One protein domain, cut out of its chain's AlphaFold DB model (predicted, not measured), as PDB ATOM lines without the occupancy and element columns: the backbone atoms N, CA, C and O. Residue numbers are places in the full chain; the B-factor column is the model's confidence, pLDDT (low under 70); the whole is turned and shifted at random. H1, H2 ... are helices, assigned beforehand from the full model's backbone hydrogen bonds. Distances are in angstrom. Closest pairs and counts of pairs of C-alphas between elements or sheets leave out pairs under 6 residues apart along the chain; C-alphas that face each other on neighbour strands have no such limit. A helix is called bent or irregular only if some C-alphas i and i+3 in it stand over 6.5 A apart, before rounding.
ATOM      1  N   LYS A 197     -18.012  60.506   9.274       93.06
ATOM      2  CA  LYS A 197     -18.735  61.788   9.165       93.06
ATOM      3  C   LYS A 197     -18.854  62.471  10.541       93.06
ATOM      4  O   LYS A 197     -18.968  61.766  11.542       93.06
ATOM      5  N   PRO A 198     -18.943  63.816  10.631       95.50
ATOM      6  CA  PRO A 198     -19.014  64.529  11.916       95.50
ATOM      7  C   PRO A 198     -20.121  64.050  12.872       95.50
ATOM      8  O   PRO A 198     -19.904  63.981  14.077       95.50
ATOM      9  N   VAL A 199     -21.286  63.656  12.344       93.94
ATOM     10  CA  VAL A 199     -22.394  63.095  13.146       93.94
ATOM     11  C   VAL A 199     -22.044  61.719  13.732       93.94
ATOM     12  O   VAL A 199     -22.426  61.422  14.857       93.94
ATOM     13  N   GLN A 200     -21.291  60.889  13.002       92.62
ATOM     14  CA  GLN A 200     -20.827  59.589  13.499       92.62
ATOM     15  C   GLN A 200     -19.737  59.763  14.565       92.62
ATOM     16  O   GLN A 200     -19.763  59.067  15.570       92.62
ATOM     17  N   LYS A 201     -18.839  60.745  14.391       93.44
ATOM     18  CA  LYS A 201     -17.815  61.106  15.389       93.44
ATOM     19  C   LYS A 201     -18.427  61.506  16.728       93.44
ATOM     20  O   LYS A 201     -17.994  61.008  17.759       93.44
ATOM     21  N   ARG A 202     -19.460  62.359  16.709       94.81
ATOM     22  CA  ARG A 202     -20.208  62.735  17.922       94.81
ATOM     23  C   ARG A 202     -20.819  61.511  18.604       94.81
ATOM     24  O   ARG A 202     -20.526  61.277  19.767       94.81
ATOM     25  N   LYS A 203     -21.532  60.664  17.852       94.62
ATOM     26  CA  LYS A 203     -22.116  59.420  18.382       94.62
ATOM     27  C   LYS A 203     -21.088  58.446  18.957       94.62
ATOM     28  O   LYS A 203     -21.366  57.818  19.971       94.62
ATOM     29  N   LEU A 204     -19.907  58.323  18.347       93.62
ATOM     30  CA  LEU A 204     -18.827  57.507  18.901       93.62
ATOM     31  C   LEU A 204     -18.425  58.031  20.288       93.62
ATOM     32  O   LEU A 204     -18.537  57.290  21.261       93.62
ATOM     33  N   LEU A 205     -18.087  59.321  20.384       94.12
ATOM     34  CA  LEU A 205     -17.693  59.977  21.636       94.12
ATOM     35  C   LEU A 205     -18.803  59.939  22.703       94.12
ATOM     36  O   LEU A 205     -18.516  59.725  23.879       94.12
ATOM     37  N   GLU A 206     -20.073  60.080  22.313       96.19
ATOM     38  CA  GLU A 206     -21.248  59.890  23.179       96.19
ATOM     39  C   GLU A 206     -21.297  58.454  23.745       96.19
ATOM     40  O   GLU A 206     -21.466  58.270  24.950       96.19
ATOM     41  N   THR A 207     -21.066  57.418  22.924       95.88
ATOM     42  CA  THR A 207     -21.021  56.027  23.423       95.88
ATOM     43  C   THR A 207     -19.782  55.719  24.266       95.88
ATOM     44  O   THR A 207     -19.870  54.939  25.210       95.88
ATOM     45  N   GLU A 208     -18.630  56.317  23.965       95.06
ATOM     46  CA  GLU A 208     -17.382  56.098  24.706       95.06
ATOM     47  C   GLU A 208     -17.406  56.785  26.075       95.06
ATOM     48  O   GLU A 208     -17.103  56.149  27.083       95.06
ATOM     49  N   SER A 209     -17.856  58.041  26.134       96.62
ATOM     50  CA  SER A 209     -18.067  58.768  27.394       96.62
ATOM     51  C   SER A 209     -19.152  58.123  28.262       96.62
ATOM     52  O   SER A 209     -18.988  58.042  29.482       96.62
ATOM     53  N   SER A 210     -20.207  57.559  27.660       97.00
ATOM     54  CA  SER A 210     -21.193  56.747  28.386       97.00
ATOM     55  C   SER A 210     -20.551  55.500  29.012       97.00
ATOM     56  O   SER A 210     -20.645  55.330  30.223       97.00
ATOM     57  N   ARG A 211     -19.838  54.665  28.236       95.06
ATOM     58  CA  ARG A 211     -19.151  53.459  28.756       95.06
ATOM     59  C   ARG A 211     -18.118  53.791  29.835       95.06
ATOM     60  O   ARG A 211     -17.971  53.054  30.806       95.06
ATOM     61  N   PHE A 212     -17.381  54.889  29.668       95.62
ATOM     62  CA  PHE A 212     -16.384  55.318  30.645       95.62
ATOM     63  C   PHE A 212     -17.030  55.843  31.933       95.62
ATOM     64  O   PHE A 212     -16.560  55.521  33.021       95.62
ATOM     65  N   SER A 213     -18.137  56.588  31.840       95.81
ATOM     66  CA  SER A 213     -18.871  57.015  33.037       95.81
ATOM     67  C   SER A 213     -19.492  55.826  33.782       95.81
ATOM     68  O   SER A 213     -19.371  55.772  34.999       95.81
ATOM     69  N   GLU A 214     -20.033  54.827  33.077       95.62
ATOM     70  CA  GLU A 214     -20.496  53.552  33.650       95.62
ATOM     71  C   GLU A 214     -19.362  52.793  34.370       95.62
ATOM     72  O   GLU A 214     -19.506  52.414  35.534       95.62
ATOM     73  N   MET A 215     -18.192  52.654  33.732       94.12
ATOM     74  CA  MET A 215     -16.989  52.081  34.354       94.12
ATOM     75  C   MET A 215     -16.578  52.846  35.624       94.12
ATOM     76  O   MET A 215     -16.211  52.229  36.622       94.12
ATOM     77  N   LEU A 216     -16.697  54.177  35.622       93.62
ATOM     78  CA  LEU A 216     -16.443  55.025  36.788       93.62
ATOM     79  C   LEU A 216     -17.542  54.979  37.865       93.62
ATOM     80  O   LEU A 216     -17.283  55.471  38.966       93.62
ATOM     81  N   GLN A 217     -18.721  54.407  37.613       95.75
ATOM     82  CA  GLN A 217     -19.695  54.095  38.673       95.75
ATOM     83  C   GLN A 217     -19.488  52.695  39.271       95.75
ATOM     84  O   GLN A 217     -20.027  52.399  40.334       95.75
ATOM     85  N   ASN A 218     -18.691  51.829  38.635       93.88
ATOM     86  CA  ASN A 218     -18.440  50.486  39.144       93.88
ATOM     87  C   ASN A 218     -17.549  50.533  40.411       93.88
ATOM     88  O   ASN A 218     -16.385  50.948  40.328       93.88
ATOM     89  N   PRO A 219     -18.032  50.070  41.584       94.44
ATOM     90  CA  PRO A 219     -17.278  50.159  42.833       94.44
ATOM     91  C   PRO A 219     -16.004  49.303  42.824       94.44
ATOM     92  O   PRO A 219     -15.017  49.687  43.447       94.44
ATOM     93  N   ALA A 220     -15.966  48.193  42.076       92.00
ATOM     94  CA  ALA A 220     -14.763  47.368  41.958       92.00
ATOM     95  C   ALA A 220     -13.647  48.092  41.181       92.00
ATOM     96  O   ALA A 220     -12.480  48.015  41.562       92.00
ATOM     97  N   PHE A 221     -14.005  48.854  40.139       94.69
ATOM     98  CA  PHE A 221     -13.053  49.691  39.402       94.69
ATOM     99  C   PHE A 221     -12.567  50.877  40.246       94.69
ATOM    100  O   PHE A 221     -11.388  51.219  40.203       94.69
ATOM    101  N   ARG A 222     -13.446  51.476  41.064       94.56
ATOM    102  CA  ARG A 222     -13.068  52.530  42.023       94.56
ATOM    103  C   ARG A 222     -12.137  52.034  43.129       94.56
ATOM    104  O   ARG A 222     -11.237  52.772  43.512       94.56
ATOM    105  N   ALA A 223     -12.345  50.816  43.629       95.94
ATOM    106  CA  ALA A 223     -11.528  50.230  44.689       95.94
ATOM    107  C   ALA A 223     -10.150  49.759  44.189       95.94
ATOM    108  O   ALA A 223      -9.150  49.970  44.870       95.94
ATOM    109  N   ASN A 224     -10.075  49.128  43.009       95.50
ATOM    110  CA  ASN A 224      -8.804  48.724  42.403       95.50
ATOM    111  C   ASN A 224      -8.887  48.711  40.858       95.50
ATOM    112  O   ASN A 224      -9.225  47.680  40.262       95.50
ATOM    113  N   PRO A 225      -8.545  49.827  40.183       95.56
ATOM    114  CA  PRO A 225      -8.675  49.927  38.730       95.56
ATOM    115  C   PRO A 225      -7.688  49.014  37.992       95.56
ATOM    116  O   PRO A 225      -8.048  48.425  36.976       95.56
ATOM    117  N   LEU A 226      -6.467  48.830  38.513       96.19
ATOM    118  CA  LEU A 226      -5.450  47.975  37.889       96.19
ATOM    119  C   LEU A 226      -5.882  46.502  37.874       96.19
ATOM    120  O   LEU A 226      -5.748  45.829  36.851       96.19
ATOM    121  N   TYR A 227      -6.459  46.013  38.976       95.88
ATOM    122  CA  TYR A 227      -7.008  44.658  39.043       95.88
ATOM    123  C   TYR A 227      -8.213  44.485  38.108       95.88
ATOM    124  O   TYR A 227      -8.278  43.500  37.373       95.88
ATOM    125  N   ALA A 228      -9.133  45.456  38.079       95.44
ATOM    126  CA  ALA A 228     -10.303  45.422  37.201       95.44
ATOM    127  C   ALA A 228      -9.922  45.406  35.704       95.44
ATOM    128  O   ALA A 228     -10.505  44.647  34.928       95.44
ATOM    129  N   ILE A 229      -8.905  46.182  35.307       95.31
ATOM    130  CA  ILE A 229      -8.342  46.167  33.945       95.31
ATOM    131  C   ILE A 229      -7.692  44.810  33.646       95.31
ATOM    132  O   ILE A 229      -7.985  44.208  32.614       95.31
ATOM    133  N   GLY A 230      -6.861  44.288  34.556       96.25
ATOM    134  CA  GLY A 230      -6.222  42.977  34.400       96.25
ATOM    135  C   GLY A 230      -7.230  41.835  34.233       96.25
ATOM    136  O   GLY A 230      -7.058  40.977  33.369       96.25
ATOM    137  N   GLU A 231      -8.323  41.855  34.997       95.56
ATOM    138  CA  GLU A 231      -9.432  40.906  34.855       95.56
ATOM    139  C   GLU A 231     -10.166  41.022  33.514       95.56
ATOM    140  O   GLU A 231     -10.523  39.999  32.926       95.56
ATOM    141  N   HIS A 232     -10.378  42.237  32.997       94.62
ATOM    142  CA  HIS A 232     -10.971  42.418  31.670       94.62
ATOM    143  C   HIS A 232     -10.061  41.861  30.565       94.62
ATOM    144  O   HIS A 232     -10.529  41.121  29.699       94.62
ATOM    145  N   LEU A 233      -8.756  42.145  30.626       96.12
ATOM    146  CA  LEU A 233      -7.775  41.660  29.651       96.12
ATOM    147  C   LEU A 233      -7.662  40.127  29.655       96.12
ATOM    148  O   LEU A 233      -7.688  39.515  28.590       96.12
ATOM    149  N   ARG A 234      -7.632  39.481  30.831       96.44
ATOM    150  CA  ARG A 234      -7.657  38.006  30.940       96.44
ATOM    151  C   ARG A 234      -8.891  37.387  30.285       96.44
ATOM    152  O   ARG A 234      -8.783  36.335  29.662       96.44
ATOM    153  N   LYS A 235     -10.060  38.020  30.435       95.69
ATOM    154  CA  LYS A 235     -11.317  37.549  29.830       95.69
ATOM    155  C   LYS A 235     -11.293  37.713  28.311       95.69
ATOM    156  O   LYS A 235     -11.656  36.773  27.613       95.69
ATOM    157  N   ARG A 236     -10.767  38.834  27.804       95.56
ATOM    158  CA  ARG A 236     -10.580  39.057  26.361       95.56
ATOM    159  C   ARG A 236      -9.624  38.064  25.705       95.56
ATOM    160  O   ARG A 236      -9.977  37.514  24.672       95.56
ATOM    161  N   LEU A 237      -8.480  37.774  26.323       94.81
ATOM    162  CA  LEU A 237      -7.527  36.803  25.774       94.81
ATOM    163  C   LEU A 237      -8.139  35.397  25.651       94.81
ATOM    164  O   LEU A 237      -7.976  34.753  24.619       94.81
ATOM    165  N   LYS A 238      -8.920  34.954  26.649       94.69
ATOM    166  CA  LYS A 238      -9.669  33.684  26.576       94.69
ATOM    167  C   LYS A 238     -10.758  33.707  25.503       94.69
ATOM    168  O   LYS A 238     -10.869  32.767  24.727       94.69
ATOM    169  N   GLU A 239     -11.525  34.796  25.423       93.75
ATOM    170  CA  GLU A 239     -12.515  34.996  24.358       93.75
ATOM    171  C   GLU A 239     -11.898  34.926  22.950       93.75
ATOM    172  O   GLU A 239     -12.584  34.520  22.018       93.75
ATOM    173  N   GLU A 240     -10.657  35.377  22.767       90.19
ATOM    174  CA  GLU A 240      -9.949  35.345  21.481       90.19
ATOM    175  C   GLU A 240      -9.362  33.955  21.189       90.19
ATOM    176  O   GLU A 240      -9.481  33.477  20.061       90.19
ATOM    177  N   GLU A 241      -8.827  33.266  22.202       90.00
ATOM    178  CA  GLU A 241      -8.365  31.874  22.105       90.00
ATOM    179  C   GLU A 241      -9.509  30.906  21.742       90.00
ATOM    180  O   GLU A 241      -9.351  30.078  20.848       90.00
ATOM    181  N   GLU A 242     -10.688  31.058  22.356       89.19
ATOM    182  CA  GLU A 242     -11.888  30.249  22.068       89.19
ATOM    183  C   GLU A 242     -12.517  30.546  20.693       89.19
ATOM    184  O   GLU A 242     -13.179  29.682  20.115       89.19
ATOM    185  N   LYS A 243     -12.341  31.763  20.160       84.62
ATOM    186  CA  LYS A 243     -12.909  32.182  18.861       84.62
ATOM    187  C   LYS A 243     -11.962  31.973  17.682       84.62
ATOM    188  O   LYS A 243     -12.396  32.131  16.540       84.62
ATOM    189  N   SER A 244     -10.700  31.640  17.935       74.00
ATOM    190  CA  SER A 244      -9.741  31.295  16.890       74.00
ATOM    191  C   SER A 244     -10.011  29.866  16.394       74.00
ATOM    192  O   SER A 244      -9.855  28.920  17.170       74.00
TER     193      SER A 244
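This is residues 197 to 244 of the 246 residues of the protein "Family with sequence similarity 207 member A" of Paramormyrops kingsleyae (UniProt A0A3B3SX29). Two long helices, H1 and H3, spread from each other as an open V, and the short helix H2 sits at the corner where the V turns. The two arms do not pack on each other, and most of each stands free: residues 197 to 214 on the H1 side and residues 230 to 244 on the H3 side. The printed part has 48 residues with three named helices, in the order H1, H2, H3, and no named strand; its class is all helix. It is only just loose, close to extended, with a radius of gyration of the C-alphas of 14.4 A, and its outline is flat, spanning 35 by 34 by 11 A.

Begin with the longest helix, H1, residues 198 to 217. Look past its end to H2, residues 219 to 223: the two are close but not clearly touching, and their closest C-alphas, those of Leu 216 and Arg 222, are 6.7 A apart. From H2 go on to H3, residues 225 to 243. H2 and H3 only just touch, and only at the corner by their link, with 3 pairs of C-alphas within 8 A; the closest are those of Phe 221 and Ala 228, 5.5 A apart. H3 touches H2 with residues 227 to 228 alone. H1 and H3 are apart, with no C-alpha of the one within 8 A of the other. On the backbone, each O i to N i+4 pair inside H1, H2 and H3 is within hydrogen-bond range.

Find C-alpha 198 at (-19.014, 64.529, 11.916); from there H1 runs 28.7 A to C-alpha 217 at (-19.695, 54.095, 38.673), over 20 residues. H2 follows with five residues, from Pro 219 to Ala 223. H3, 19 residues from Pro 225 to Lys 243, covers 27.0 A from its first C-alpha to its last, and you find it ending with C-alpha 243 at (-12.909, 32.182, 18.861). None of the three helices is bent or irregular.

Look for the two C-alphas farthest apart at Lys 197 and Ala 223, 38.0 A from each other. The first and last printed C-alphas, those of Lys 197 and Ser 244, are 32.7 A apart. The printed part has no cut, and both links, H1 to H2 and H2 to H3, are tight, with one residue each. In the B-factor column the mean pLDDT of the printed part is 94.0, and no printed residue is under 70 in this predicted model.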